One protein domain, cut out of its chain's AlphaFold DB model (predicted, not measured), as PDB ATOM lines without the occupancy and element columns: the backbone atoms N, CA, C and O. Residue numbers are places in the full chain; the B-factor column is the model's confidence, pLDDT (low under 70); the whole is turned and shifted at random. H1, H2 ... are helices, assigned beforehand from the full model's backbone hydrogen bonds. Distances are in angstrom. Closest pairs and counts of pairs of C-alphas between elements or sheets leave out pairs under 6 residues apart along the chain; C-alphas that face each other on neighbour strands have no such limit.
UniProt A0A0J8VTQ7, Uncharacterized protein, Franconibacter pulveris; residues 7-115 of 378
ATOM      1  N   GLU A   7      60.355   7.128  31.548       85.31
ATOM      2  CA  GLU A   7      61.722   7.615  31.713       85.31
ATOM      3  C   GLU A   7      62.740   6.472  31.832       85.31
ATOM      4  O   GLU A   7      63.771   6.501  31.164       85.31
ATOM      5  N   ALA A   8      62.433   5.430  32.609       85.19
ATOM      6  CA  ALA A   8      63.304   4.264  32.766       85.19
ATOM      7  C   ALA A   8      63.476   3.510  31.438       85.19
ATOM      8  O   ALA A   8      64.592   3.145  31.072       85.19
ATOM      9  N   LEU A   9      62.389   3.357  30.672       85.69
ATOM     10  CA  LEU A   9      62.434   2.755  29.339       85.69
ATOM     11  C   LEU A   9      63.217   3.623  28.342       85.69
ATOM     12  O   LEU A   9      63.958   3.096  27.514       85.69
ATOM     13  N   ARG A  10      63.091   4.957  28.418       88.50
ATOM     14  CA  ARG A  10      63.876   5.877  27.580       88.50
ATOM     15  C   ARG A  10      65.375   5.740  27.851       88.50
ATOM     16  O   ARG A  10      66.147   5.705  26.898       88.50
ATOM     17  N   ARG A  11      65.775   5.666  29.122       88.12
ATOM     18  CA  ARG A  11      67.181   5.499  29.527       88.12
ATOM     19  C   ARG A  11      67.730   4.137  29.120       88.12
ATOM     20  O   ARG A  11      68.815   4.079  28.563       88.12
ATOM     21  N   PHE A  12      66.931   3.084  29.262       88.06
ATOM     22  CA  PHE A  12      67.306   1.729  28.860       88.06
ATOM     23  C   PHE A  12      67.575   1.610  27.356       88.06
ATOM     24  O   PHE A  12      68.451   0.873  26.923       88.06
ATOM     25  N   LYS A  13      66.847   2.375  26.539       88.50
ATOM     26  CA  LYS A  13      67.039   2.410  25.081       88.50
ATOM     27  C   LYS A  13      68.224   3.266  24.625       88.50
ATOM     28  O   LYS A  13      68.512   3.317  23.429       88.50
ATOM     29  N   ARG A  14      68.881   3.974  25.541       87.81
ATOM     30  CA  ARG A  14      70.010   4.847  25.235       87.81
ATOM     31  C   ARG A  14      71.263   3.997  25.058       87.81
ATOM     32  O   ARG A  14      71.750   3.407  26.012       87.81
ATOM     33  N   VAL A  15      71.781   3.950  23.834       86.69
ATOM     34  CA  VAL A  15      72.967   3.146  23.475       86.69
ATOM     35  C   VAL A  15      74.132   3.984  22.948       86.69
ATOM     36  O   VAL A  15      75.140   3.436  22.507       86.69
ATOM     37  N   ASP A  16      73.991   5.310  22.960       87.19
ATOM     38  CA  ASP A  16      75.047   6.239  22.572       87.19
ATOM     39  C   ASP A  16      75.939   6.555  23.778       87.19
ATOM     40  O   ASP A  16      75.494   7.156  24.762       87.19
ATOM     41  N   LEU A  17      77.198   6.118  23.707       84.00
ATOM     42  CA  LEU A  17      78.171   6.289  24.780       84.00
ATOM     43  C   LEU A  17      78.487   7.766  25.044       84.00
ATOM     44  O   LEU A  17      78.651   8.132  26.204       84.00
ATOM     45  N   GLU A  18      78.569   8.609  24.010       81.44
ATOM     46  CA  GLU A  18      78.896  10.029  24.189       81.44
ATOM     47  C   GLU A  18      77.798  10.721  24.991       81.44
ATOM     48  O   GLU A  18      78.071  11.351  26.012       81.44
ATOM     49  N   GLU A  19      76.546  10.489  24.598       85.69
ATOM     50  CA  GLU A  19      75.376  10.999  25.307       85.69
ATOM     51  C   GLU A  19      75.400  10.535  26.779       85.69
ATOM     52  O   GLU A  19      75.231  11.333  27.710       85.69
ATOM     53  N   ILE A  20      75.631   9.236  27.010       88.12
ATOM     54  CA  ILE A  20      75.698   8.633  28.349       88.12
ATOM     55  C   ILE A  20      76.769   9.294  29.222       88.12
ATOM     56  O   ILE A  20      76.520   9.548  30.403       88.12
ATOM     57  N   LEU A  21      77.940   9.589  28.659       85.38
ATOM     58  CA  LEU A  21      79.041  10.198  29.396       85.38
ATOM     59  C   LEU A  21      78.818  11.683  29.685       85.38
ATOM     60  O   LEU A  21      79.179  12.122  30.775       85.38
ATOM     61  N   GLU A  22      78.184  12.441  28.789       85.06
ATOM     62  CA  GLU A  22      77.806  13.836  29.069       85.06
ATOM     63  C   GLU A  22      76.870  13.933  30.284       85.06
ATOM     64  O   GLU A  22      77.065  14.762  31.175       85.06
ATOM     65  N   ASP A  23      75.883  13.038  30.364       87.44
ATOM     66  CA  ASP A  23      74.993  12.936  31.524       87.44
ATOM     67  C   ASP A  23      75.755  12.498  32.790       87.44
ATOM     68  O   ASP A  23      75.569  13.058  33.874       87.44
ATOM     69  N   ALA A  24      76.669  11.534  32.662       89.56
ATOM     70  CA  ALA A  24      77.492  11.078  33.778       89.56
ATOM     71  C   ALA A  24      78.422  12.175  34.326       89.56
ATOM     72  O   ALA A  24      78.589  12.276  35.541       89.56
ATOM     73  N   GLN A  25      78.980  13.033  33.467       85.62
ATOM     74  CA  GLN A  25      79.783  14.187  33.882       85.62
ATOM     75  C   GLN A  25      78.960  15.198  34.690       85.62
ATOM     76  O   GLN A  25      79.443  15.730  35.691       85.62
ATOM     77  N   GLN A  26      77.695  15.427  34.323       87.56
ATOM     78  CA  GLN A  26      76.799  16.266  35.122       87.56
ATOM     79  C   GLN A  26      76.529  15.639  36.496       87.56
ATOM     80  O   GLN A  26      76.604  16.329  37.516       87.56
ATOM     81  N   ARG A  27      76.289  14.321  36.543       89.50
ATOM     82  CA  ARG A  27      76.085  13.564  37.792       89.50
ATOM     83  C   ARG A  27      77.329  13.526  38.684       89.50
ATOM     84  O   ARG A  27      77.193  13.540  39.909       89.50
ATOM     85  N   LEU A  28      78.530  13.547  38.104       90.25
ATOM     86  CA  LEU A  28      79.792  13.558  38.850       90.25
ATOM     87  C   LEU A  28      79.870  14.748  39.815       90.25
ATOM     88  O   LEU A  28      80.226  14.572  40.975       90.25
ATOM     89  N   SER A  29      79.433  15.935  39.379       85.94
ATOM     90  CA  SER A  29      79.414  17.148  40.216       85.94
ATOM     91  C   SER A  29      78.505  17.052  41.451       85.94
ATOM     92  O   SER A  29      78.688  17.792  42.416       85.94
ATOM     93  N   GLN A  30      77.529  16.142  41.429       90.19
ATOM     94  CA  GLN A  30      76.572  15.903  42.513       90.19
ATOM     95  C   GLN A  30      76.973  14.707  43.385       90.19
ATOM     96  O   GLN A  30      76.290  14.393  44.361       90.19
ATOM     97  N   THR A  31      78.058  14.017  43.029       91.31
ATOM     98  CA  THR A  31      78.494  12.809  43.726       91.31
ATOM     99  C   THR A  31      79.201  13.194  45.030       91.31
ATOM    100  O   THR A  31      80.034  14.102  45.023       91.31
ATOM    101  N   PRO A  32      78.898  12.537  46.166       93.50
ATOM    102  CA  PRO A  32      79.567  12.820  47.433       93.50
ATOM    103  C   PRO A  32      81.082  12.590  47.344       93.50
ATOM    104  O   PRO A  32      81.523  11.546  46.862       93.50
ATOM    105  N   GLU A  33      81.875  13.516  47.892       91.69
ATOM    106  CA  GLU A  33      83.346  13.405  47.907       91.69
ATOM    107  C   GLU A  33      83.824  12.116  48.596       91.69
ATOM    108  O   GLU A  33      84.838  11.552  48.209       91.69
ATOM    109  N   GLU A  34      83.070  11.593  49.570       92.19
ATOM    110  CA  GLU A  34      83.369  10.311  50.225       92.19
ATOM    111  C   GLU A  34      83.391   9.139  49.228       92.19
ATOM    112  O   GLU A  34      84.276   8.287  49.283       92.19
ATOM    113  N   THR A  35      82.460   9.120  48.269       90.75
ATOM    114  CA  THR A  35      82.412   8.095  47.218       90.75
ATOM    115  C   THR A  35      83.587   8.239  46.255       90.75
ATOM    116  O   THR A  35      84.234   7.246  45.920       90.75
ATOM    117  N   LEU A  36      83.903   9.473  45.849       91.44
ATOM    118  CA  LEU A  36      85.050   9.754  44.980       91.44
ATOM    119  C   LEU A  36      86.366   9.368  45.665       91.44
ATOM    120  O   LEU A  36      87.230   8.741  45.053       91.44
ATOM    121  N   GLN A  37      86.491   9.659  46.960       90.00
ATOM    122  CA  GLN A  37      87.655   9.283  47.749       90.00
ATOM    123  C   GLN A  37      87.784   7.763  47.875       90.00
ATOM    124  O   GLN A  37      88.876   7.234  47.689       90.00
ATOM    125  N   GLN A  38      86.681   7.040  48.084       91.81
ATOM    126  CA  GLN A  38      86.692   5.578  48.090       91.81
ATOM    127  C   GLN A  38      87.176   5.003  46.748       91.81
ATOM    128  O   GLN A  38      87.901   4.006  46.717       91.81
ATOM    129  N   TRP A  39      86.801   5.621  45.625       91.69
ATOM    130  CA  TRP A  39      87.288   5.218  44.305       91.69
ATOM    131  C   TRP A  39      88.779   5.497  44.134       91.69
ATOM    132  O   TRP A  39      89.506   4.595  43.710       91.69
ATOM    133  N   ARG A  40      89.265   6.679  44.538       90.62
ATOM    134  CA  ARG A  40      90.707   6.979  44.567       90.62
ATOM    135  C   ARG A  40      91.472   5.961  45.408       90.62
ATOM    136  O   ARG A  40      92.477   5.428  44.948       90.62
ATOM    137  N   ASP A  41      90.981   5.654  46.605       88.62
ATOM    138  CA  ASP A  41      91.627   4.719  47.524       88.62
ATOM    139  C   ASP A  41      91.681   3.302  46.944       88.62
ATOM    140  O   ASP A  41      92.680   2.606  47.115       88.62
ATOM    141  N   ASN A  42      90.649   2.882  46.208       88.75
ATOM    142  CA  ASN A  42      90.628   1.588  45.530       88.75
ATOM    143  C   ASN A  42      91.630   1.520  44.368       88.75
ATOM    144  O   ASN A  42      92.356   0.530  44.260       88.75
ATOM    145  N   ILE A  43      91.695   2.559  43.529       86.50
ATOM    146  CA  ILE A  43      92.611   2.619  42.376       86.50
ATOM    147  C   ILE A  43      94.064   2.725  42.847       86.50
ATOM    148  O   ILE A  43      94.947   2.033  42.344       86.50
ATOM    149  N   PHE A  44      94.320   3.577  43.839       85.50
ATOM    150  CA  PHE A  44      95.664   3.924  44.299       85.50
ATOM    151  C   PHE A  44      96.071   3.201  45.582       85.50
ATOM    152  O   PHE A  44      97.026   3.602  46.253       85.50
ATOM    153  N   ARG A  45      95.393   2.100  45.925       82.38
ATOM    154  CA  ARG A  45      95.724   1.280  47.097       82.38
ATOM    155  C   ARG A  45      97.169   0.791  47.055       82.38
ATOM    156  O   ARG A  45      97.890   0.874  48.046       82.38
ATOM    157  N   GLU A  46      97.601   0.304  45.895       75.62
ATOM    158  CA  GLU A  46      98.956  -0.227  45.695       75.62
ATOM    159  C   GLU A  46     100.017   0.878  45.686       75.62
ATOM    160  O   GLU A  46     101.147   0.671  46.131       75.62
ATOM    161  N   THR A  47      99.643   2.078  45.238       73.12
ATOM    162  CA  THR A  47     100.511   3.258  45.202       73.12
ATOM    163  C   THR A  47     100.399   4.120  46.460       73.12
ATOM    164  O   THR A  47     101.008   5.187  46.511       73.12
ATOM    165  N   LYS A  48      99.672   3.668  47.493       76.62
ATOM    166  CA  LYS A  48      99.465   4.378  48.770       76.62
ATOM    167  C   LYS A  48      98.915   5.799  48.594       76.62
ATOM    168  O   LYS A  48      99.373   6.738  49.246       76.62
ATOM    169  N   GLY A  49      97.965   5.959  47.677       79.19
ATOM    170  CA  GLY A  49      97.316   7.241  47.399       79.19
ATOM    171  C   GLY A  49      98.116   8.186  46.499       79.19
ATOM    172  O   GLY A  49      97.726   9.340  46.350       79.19
ATOM    173  N   TYR A  50      99.227   7.740  45.900       82.31
ATOM    174  CA  TYR A  50      99.875   8.486  44.819       82.31
ATOM    175  C   TYR A  50      99.171   8.188  43.500       82.31
ATOM    176  O   TYR A  50      99.131   7.030  43.073       82.31
ATOM    177  N   SER A  51      98.661   9.227  42.841       83.81
ATOM    178  CA  SER A  51      98.036   9.072  41.534       83.81
ATOM    179  C   SER A  51      99.062   8.607  40.503       83.81
ATOM    180  O   SER A  51     100.226   9.012  40.510       83.81
ATOM    181  N   ASP A  52      98.649   7.716  39.612       82.56
ATOM    182  CA  ASP A  52      99.494   7.203  38.541       82.56
ATOM    183  C   ASP A  52      98.721   7.268  37.224       82.56
ATOM    184  O   ASP A  52      97.714   6.582  37.044       82.56
ATOM    185  N   LEU A  53      99.223   8.082  36.293       80.00
ATOM    186  CA  LEU A  53      98.594   8.307  34.997       80.00
ATOM    187  C   LEU A  53      98.440   7.025  34.169       80.00
ATOM    188  O   LEU A  53      97.463   6.894  33.441       80.00
ATOM    189  N   ALA A  54      99.374   6.074  34.256       76.94
ATOM    190  CA  ALA A  54      99.240   4.820  33.513       76.94
ATOM    191  C   ALA A  54      98.141   3.940  34.116       76.94
ATOM    192  O   ALA A  54      97.355   3.368  33.372       76.94
ATOM    193  N   VAL A  55      98.050   3.880  35.449       83.25
ATOM    194  CA  VAL A  55      96.985   3.131  36.139       83.25
ATOM    195  C   VAL A  55      95.617   3.731  35.817       83.25
ATOM    196  O   VAL A  55      94.687   2.990  35.501       83.25
ATOM    197  N   LEU A  56      95.505   5.064  35.836       80.94
ATOM    198  CA  LEU A  56      94.291   5.774  35.434       80.94
ATOM    199  C   LEU A  56      93.909   5.469  33.981       80.94
ATOM    200  O   LEU A  56      92.773   5.080  33.726       80.94
ATOM    201  N   LYS A  57      94.859   5.571  33.040       77.44
ATOM    202  CA  LYS A  57      94.621   5.280  31.616       77.44
ATOM    203  C   LYS A  57      94.179   3.839  31.385       77.44
ATOM    204  O   LYS A  57      93.159   3.624  30.745       77.44
ATOM    205  N   THR A  58      94.883   2.861  31.953       79.44
ATOM    206  CA  THR A  58      94.514   1.445  31.814       79.44
ATOM    207  C   THR A  58      93.142   1.159  32.431       79.44
ATOM    208  O   THR A  58      92.356   0.402  31.864       79.44
ATOM    209  N   SER A  59      92.815   1.792  33.563       84.12
ATOM    210  CA  SER A  59      91.490   1.663  34.185       84.12
ATOM    211  C   SER A  59      90.392   2.271  33.312       84.12
ATOM    212  O   SER A  59      89.316   1.683  33.185       84.12
ATOM    213  N   LEU A  60      90.665   3.421  32.687       83.38
ATOM    214  CA  LEU A  60      89.747   4.093  31.772       83.38
ATOM    215  C   LEU A  60      89.501   3.243  30.527       83.38
ATOM    216  O   LEU A  60      88.350   2.959  30.216       83.38
ATOM    217  N   GLU A  61      90.564   2.783  29.865       80.69
ATOM    218  CA  GLU A  61      90.481   1.921  28.680       80.69
ATOM    219  C   GLU A  61      89.673   0.655  28.969       80.69
ATOM    220  O   GLU A  61      88.751   0.321  28.224       80.69
ATOM    221  N   SER A  62      89.958  -0.013  30.090       84.88
ATOM    222  CA  SER A  62      89.216  -1.203  30.500       84.88
ATOM    223  C   SER A  62      87.737  -0.898  30.746       84.88
ATOM    224  O   SER A  62      86.881  -1.685  30.348       84.88
ATOM    225  N   SER A  63      87.418   0.225  31.397       87.38
ATOM    226  CA  SER A  63      86.033   0.587  31.729       87.38
ATOM    227  C   SER A  63      85.238   0.981  30.484       87.38
ATOM    228  O   SER A  63      84.115   0.520  30.298       87.38
ATOM    229  N   VAL A  64      85.837   1.777  29.594       84.25
ATOM    230  CA  VAL A  64      85.240   2.177  28.312       84.25
ATOM    231  C   VAL A  64      84.991   0.957  27.428       84.25
ATOM    232  O   VAL A  64      83.901   0.828  26.875       84.25
ATOM    233  N   SER A  65      85.955   0.032  27.338       84.94
ATOM    234  CA  SER A  65      85.817  -1.215  26.575       84.94
ATOM    235  C   SER A  65      84.618  -2.037  27.055       84.94
ATOM    236  O   SER A  65      83.784  -2.434  26.247       84.94
ATOM    237  N   LEU A  66      84.487  -2.236  28.372       89.12
ATOM    238  CA  LEU A  66      83.382  -3.000  28.963       89.12
ATOM    239  C   LEU A  66      82.013  -2.374  28.678       89.12
ATOM    240  O   LEU A  66      81.084  -3.081  28.288       89.12
ATOM    241  N   VAL A  67      81.882  -1.056  28.851       89.75
ATOM    242  CA  VAL A  67      80.615  -0.361  28.585       89.75
ATOM    243  C   VAL A  67      80.299  -0.372  27.096       89.75
ATOM    244  O   VAL A  67      79.160  -0.628  26.723       89.75
ATOM    245  N   SER A  68      81.287  -0.148  26.231       88.06
ATOM    246  CA  SER A  68      81.079  -0.167  24.782       88.06
ATOM    247  C   SER A  68      80.615  -1.542  24.289       88.06
ATOM    248  O   SER A  68      79.701  -1.616  23.466       88.06
ATOM    249  N   ASP A  69      81.205  -2.626  24.798       90.12
ATOM    250  CA  ASP A  69      80.777  -3.991  24.480       90.12
ATOM    251  C   ASP A  69      79.349  -4.257  24.976       90.12
ATOM    252  O   ASP A  69      78.522  -4.776  24.223       90.12
ATOM    253  N   PHE A  70      79.024  -3.822  26.200       92.81
ATOM    254  CA  PHE A  70      77.670  -3.920  26.747       92.81
ATOM    255  C   PHE A  70      76.644  -3.169  25.886       92.81
ATOM    256  O   PHE A  70      75.650  -3.758  25.467       92.81
ATOM    257  N   LEU A  71      76.897  -1.896  25.556       90.75
ATOM    258  CA  LEU A  71      75.987  -1.071  24.752       90.75
ATOM    259  C   LEU A  71      75.802  -1.637  23.339       90.75
ATOM    260  O   LEU A  71      74.712  -1.549  22.768       90.75
ATOM    261  N   LYS A  72      76.840  -2.262  22.771       91.69
ATOM    262  CA  LYS A  72      76.740  -2.965  21.488       91.69
ATOM    263  C   LYS A  72      75.784  -4.156  21.580       91.69
ATOM    264  O   LYS A  72      74.880  -4.263  20.753       91.69
ATOM    265  N   THR A  73      75.945  -5.015  22.587       91.75
ATOM    266  CA  THR A  73      75.030  -6.143  22.820       91.75
ATOM    267  C   THR A  73      73.611  -5.656  23.108       91.75
ATOM    268  O   THR A  73      72.653  -6.199  22.561       91.75
ATOM    269  N   GLN A  74      73.462  -4.587  23.891       91.62
ATOM    270  CA  GLN A  74      72.167  -3.989  24.199       91.62
ATOM    271  C   GLN A  74      71.479  -3.454  22.938       91.62
ATOM    272  O   GLN A  74      70.291  -3.685  22.735       91.62
ATOM    273  N   LYS A  75      72.221  -2.810  22.032       92.12
ATOM    274  CA  LYS A  75      71.694  -2.344  20.742       92.12
ATOM    275  C   LYS A  75      71.170  -3.493  19.874       92.12
ATOM    276  O   LYS A  75      70.120  -3.353  19.253       92.12
ATOM    277  N   GLU A  76      71.880  -4.620  19.830       92.25
ATOM    278  CA  GLU A  76      71.445  -5.830  19.115       92.25
ATOM    279  C   GLU A  76      70.203  -6.464  19.773       92.25
ATOM    280  O   GLU A  76      69.264  -6.882  19.088       92.25
ATOM    281  N   TYR A  77      70.158  -6.475  21.107       89.06
ATOM    282  CA  TYR A  77      69.026  -6.970  21.889       89.06
ATOM    283  C   TYR A  77      67.760  -6.127  21.668       89.06
ATOM    284  O   TYR A  77      66.707  -6.666  21.327       89.06
ATOM    285  N   LEU A  78      67.881  -4.797  21.731       90.50
ATOM    286  CA  LEU A  78      66.799  -3.847  21.458       90.50
ATOM    287  C   LEU A  78      66.275  -3.932  20.016       90.50
ATOM    288  O   LEU A  78      65.103  -3.669  19.774       90.50
ATOM    289  N   ALA A  79      67.122  -4.300  19.049       90.69
ATOM    290  CA  ALA A  79      66.711  -4.466  17.655       90.69
ATOM    291  C   ALA A  79      65.906  -5.756  17.403       90.69
ATOM    292  O   ALA A  79      65.223  -5.858  16.384       90.69
ATOM    293  N   SER A  80      66.002  -6.743  18.301       90.88
ATOM    294  CA  SER A  80      65.381  -8.069  18.150       90.88
ATOM    295  C   SER A  80      64.135  -8.290  19.015       90.88
ATOM    296  O   SER A  80      63.465  -9.305  18.832       90.88
ATOM    297  N   HIS A  81      63.795  -7.348  19.900       89.06
ATOM    298  CA  HIS A  81      62.699  -7.463  20.870       89.06
ATOM    299  C   HIS A  81      61.749  -6.262  20.800       89.06
ATOM    300  O   HIS A  81      62.139  -5.160  20.410       89.06
ATOM    301  N   GLN A  82      60.487  -6.472  21.172       85.38
ATOM    302  CA  GLN A  82      59.499  -5.405  21.325       85.38
ATOM    303  C   GLN A  82      59.473  -4.888  22.765       85.38
ATOM    304  O   GLN A  82      59.847  -5.581  23.703       85.38
ATOM    305  N   ASP A  83      58.951  -3.676  22.964       80.31
ATOM    306  CA  ASP A  83      58.884  -3.038  24.288       80.31
ATOM    307  C   ASP A  83      58.132  -3.859  25.346       80.31
ATOM    308  O   ASP A  83      58.400  -3.718  26.536       80.31
ATOM    309  N   CYS A  84      57.189  -4.707  24.928       75.31
ATOM    310  CA  CYS A  84      56.439  -5.593  25.817       75.31
ATOM    311  C   CYS A  84      57.249  -6.789  26.336       75.31
ATOM    312  O   CYS A  84      56.783  -7.461  27.255       75.31
ATOM    313  N   ASP A  85      58.422  -7.048  25.757       82.00
ATOM    314  CA  ASP A  85      59.261  -8.197  26.093       82.00
ATOM    315  C   ASP A  85      60.181  -7.907  27.290       82.00
ATOM    316  O   ASP A  85      60.709  -8.840  27.890       82.00
ATOM    317  N   PHE A  86      60.349  -6.632  27.670       84.56
ATOM    318  CA  PHE A  86      61.242  -6.216  28.752       84.56
ATOM    319  C   PHE A  86      60.526  -6.160  30.101       84.56
ATOM    320  O   PHE A  86      59.468  -5.539  30.253       84.56
ATOM    321  N   THR A  87      61.143  -6.741  31.124       86.75
ATOM    322  CA  THR A  87      60.671  -6.605  32.502       86.75
ATOM    323  C   THR A  87      61.197  -5.320  33.145       86.75
ATOM    324  O   THR A  87      62.283  -4.829  32.840       86.75
ATOM    325  N   GLU A  88      60.441  -4.768  34.097       86.50
ATOM    326  CA  GLU A  88      60.868  -3.586  34.862       86.50
ATOM    327  C   GLU A  88      62.180  -3.831  35.625       86.50
ATOM    328  O   GLU A  88      63.009  -2.934  35.743       86.50
ATOM    329  N   GLN A  89      62.394  -5.062  36.095       88.25
ATOM    330  CA  GLN A  89      63.612  -5.439  36.800       88.25
ATOM    331  C   GLN A  89      64.835  -5.456  35.873       88.25
ATOM    332  O   GLN A  89      65.892  -4.976  36.273       88.25
ATOM    333  N   GLU A  90      64.704  -5.966  34.645       87.00
ATOM    334  CA  GLU A  90      65.776  -5.913  33.638       87.00
ATOM    335  C   GLU A  90      66.129  -4.467  33.289       87.00
ATOM    336  O   GLU A  90      67.292  -4.083  33.369       87.00
ATOM    337  N   ILE A  91      65.116  -3.638  33.009       89.56
ATOM    338  CA  ILE A  91      65.293  -2.208  32.718       89.56
ATOM    339  C   ILE A  91      66.039  -1.502  33.854       89.56
ATOM    340  O   ILE A  91      66.941  -0.701  33.607       89.56
ATOM    341  N   GLN A  92      65.660  -1.780  35.103       90.50
ATOM    342  CA  GLN A  92      66.280  -1.157  36.265       90.50
ATOM    343  C   GLN A  92      67.737  -1.599  36.440       90.50
ATOM    344  O   GLN A  92      68.598  -0.749  36.653       90.50
ATOM    345  N   ASN A  93      68.016  -2.899  36.315       90.88
ATOM    346  CA  ASN A  93      69.363  -3.446  36.460       90.88
ATOM    347  C   ASN A  93      70.322  -2.896  35.394       90.88
ATOM    348  O   ASN A  93      71.449  -2.521  35.717       90.88
ATOM    349  N   ASP A  94      69.874  -2.818  34.141       91.06
ATOM    350  CA  ASP A  94      70.691  -2.331  33.028       91.06
ATOM    351  C   ASP A  94      70.965  -0.831  33.154       91.06
ATOM    352  O   ASP A  94      72.110  -0.397  33.016       91.06
ATOM    353  N   ASN A  95      69.943  -0.040  33.496       92.00
ATOM    354  CA  ASN A  95      70.122   1.383  33.775       92.00
ATOM    355  C   ASN A  95      71.100   1.605  34.936       92.00
ATOM    356  O   ASN A  95      72.003   2.429  34.818       92.00
ATOM    357  N   GLU A  96      70.967   0.856  36.034       92.44
ATOM    358  CA  GLU A  96      71.868   0.967  37.186       92.44
ATOM    359  C   GLU A  96      73.310   0.578  36.822       92.44
ATOM    360  O   GLU A  96      74.266   1.243  37.234       92.44
ATOM    361  N   TYR A  97      73.485  -0.468  36.008       92.44
ATOM    362  CA  TYR A  97      74.793  -0.867  35.498       92.44
ATOM    363  C   TYR A  97      75.432   0.251  34.665       92.44
ATOM    364  O   TYR A  97      76.547   0.683  34.981       92.44
ATOM    365  N   VAL A  98      74.724   0.754  33.647       92.50
ATOM    366  CA  VAL A  98      75.209   1.825  32.764       92.50
ATOM    367  C   VAL A  98      75.494   3.091  33.564       92.50
ATOM    368  O   VAL A  98      76.550   3.698  33.390       92.50
ATOM    369  N   ASP A  99      74.621   3.466  34.495       91.69
ATOM    370  CA  ASP A  99      74.796   4.638  35.349       91.69
ATOM    371  C   ASP A  99      76.056   4.561  36.192       91.69
ATOM    372  O   ASP A  99      76.804   5.537  36.269       91.69
ATOM    373  N   ARG A 100      76.297   3.406  36.818       91.94
ATOM    374  CA  ARG A 100      77.462   3.193  37.674       91.94
ATOM    375  C   ARG A 100      78.752   3.193  36.864       91.94
ATOM    376  O   ARG A 100      79.733   3.794  37.291       91.94
ATOM    377  N   GLN A 101      78.775   2.501  35.724       92.56
ATOM    378  CA  GLN A 101      79.979   2.432  34.890       92.56
ATOM    379  C   GLN A 101      80.284   3.771  34.212       92.56
ATOM    380  O   GLN A 101      81.431   4.207  34.226       92.56
ATOM    381  N   SER A 102      79.272   4.456  33.678       91.44
ATOM    382  CA  SER A 102      79.435   5.781  33.070       91.44
ATOM    383  C   SER A 102      79.915   6.824  34.077       91.44
ATOM    384  O   SER A 102      80.812   7.602  33.760       91.44
ATOM    385  N   LEU A 103      79.399   6.799  35.312       93.62
ATOM    386  CA  LEU A 103      79.866   7.680  36.385       93.62
ATOM    387  C   LEU A 103      81.329   7.405  36.758       93.62
ATOM    388  O   LEU A 103      82.100   8.342  36.950       93.62
ATOM    389  N   TYR A 104      81.728   6.133  36.814       92.12
ATOM    390  CA  TYR A 104      83.120   5.756  37.061       92.12
ATOM    391  C   TYR A 104      84.056   6.195  35.922       92.12
ATOM    392  O   TYR A 104      85.141   6.705  36.184       92.12
ATOM    393  N   ILE A 105      83.625   6.073  34.661       88.69
ATOM    394  CA  ILE A 105      84.367   6.589  33.500       88.69
ATOM    395  C   ILE A 105      84.514   8.113  33.587       88.69
ATOM    396  O   ILE A 105      85.621   8.621  33.424       88.69
ATOM    397  N   ALA A 106      83.432   8.838  33.884       88.19
ATOM    398  CA  ALA A 106      83.470  10.291  34.044       88.19
ATOM    399  C   ALA A 106      84.442  10.718  35.157       88.19
ATOM    400  O   ALA A 106      85.220  11.649  34.967       88.19
ATOM    401  N   PHE A 107      84.454   9.996  36.279       92.81
ATOM    402  CA  PHE A 107      85.429  10.193  37.352       92.81
ATOM    403  C   PHE A 107      86.875   9.959  36.892       92.81
ATOM    404  O   PHE A 107      87.746  10.773  37.182       92.81
ATOM    405  N   LEU A 108      87.151   8.875  36.159       86.56
ATOM    406  CA  LEU A 108      88.498   8.597  35.651       86.56
ATOM    407  C   LEU A 108      88.982   9.682  34.682       86.56
ATOM    408  O   LEU A 108      90.157  10.041  34.713       86.56
ATOM    409  N   ILE A 109      88.087  10.202  33.840       81.94
ATOM    410  CA  ILE A 109      88.377  11.320  32.935       81.94
ATOM    411  C   ILE A 109      88.765  12.568  33.742       81.94
ATOM    412  O   ILE A 109      89.823  13.140  33.491       81.94
ATOM    413  N   ASP A 110      87.968  12.935  34.747       84.75
ATOM    414  CA  ASP A 110      88.227  14.084  35.627       84.75
ATOM    415  C   ASP A 110      89.550  13.939  36.413       84.75
ATOM    416  O   ASP A 110      90.336  14.884  36.507       84.75
ATOM    417  N   GLU A 111      89.874  12.743  36.914       84.00
ATOM    418  CA  GLU A 111      91.161  12.481  37.580       84.00
ATOM    419  C   GLU A 111      92.358  12.550  36.619       84.00
ATOM    420  O   GLU A 111      93.447  12.977  37.012       84.00
ATOM    421  N   ILE A 112      92.184  12.163  35.351       79.12
ATOM    422  CA  ILE A 112      93.220  12.306  34.318       79.12
ATOM    423  C   ILE A 112      93.432  13.781  33.963       79.12
ATOM    424  O   ILE A 112      94.580  14.196  33.814       79.12
ATOM    425  N   GLU A 113      92.369  14.581  33.861       77.19
ATOM    426  CA  GLU A 113      92.472  16.031  33.633       77.19
ATOM    427  C   GLU A 113      93.185  16.748  34.780       77.19
ATOM    428  O   GLU A 113      94.016  17.630  34.558       77.19
ATOM    429  N   LYS A 114      92.878  16.357  36.020       82.31
ATOM    430  CA  LYS A 114      93.520  16.895  37.227       82.31
ATOM    431  C   LYS A 114      94.954  16.402  37.401       82.31
ATOM    432  O   LYS A 114      95.684  16.948  38.238       82.31
ATOM    433  N   PHE A 115      95.380  15.394  36.639       79.50
ATOM    434  CA  PHE A 115      96.729  14.860  36.737       79.50
ATOM    435  C   PHE A 115      97.762  15.939  36.362       79.50
ATOM    436  O   PHE A 115      97.616  16.641  35.357       79.50
TER     437      PHE A 115
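AT A GLANCE: This is residues 7 to 115 of the 378 residues of an uncharacterized protein of Franconibacter pulveris (UniProt A0A0J8VTQ7). A long helical hairpin, H4 and H5, makes the length of the domain; the short helices H1 and H2 pack crosswise on H5, and H3 is near it. The 109 printed residues hold five named helices, H1 to H5 in chain order, and no named strand: all helix. The whole is only just compact, close to loose, with a radius of gyration of the C-alphas of 15.6 A, and spans 49 by 24 by 21 A.

IN THESE COORDINATES: H1, residues 7 to 12, begins at C-alpha 7 (61.722, 7.615, 31.713). H2 is residues 17 to 28, H3 residues 33 to 43. H4, residues 53 to 80, measures 40.7 A from first to last C-alpha. H5, residues 88 to 113, measures 37.2 A and ends at C-alpha 113 (92.472, 16.031, 33.633).

HOW THE PARTS SIT: H5 is the hub. H1 touches H5 at residues 91 to 95 alone, only just about perpendicular at 71 degrees; the closest C-alphas, of Phe 12 and Asn 95, are 5.7 A apart. H2 touches H5 at residues 99 to 107 alone, about perpendicular at 75 degrees, closest at the C-alphas of Ala 24 and Leu 103, 4.9 A. H3 is close to H5 but not clearly touching: the closest C-alphas, of Leu 36 and Phe 107, are 7.7 A apart. The hairpin H4 and H5 touches at a shallow tilt of 28 degrees, opposite ways, closest at the C-alphas of Leu 60 and Leu 108, 6.1 A. H1 is apart from H3 and H4. In H1 to H5 every O i to N i+4 pair is within hydrogen-bond range.

THE WHOLE: The C-alphas farthest apart, of Lys 48 and Cys 84, are 49.8 A apart. The printed part has no cut and no long link, and no printed residue is under 70 in pLDDT.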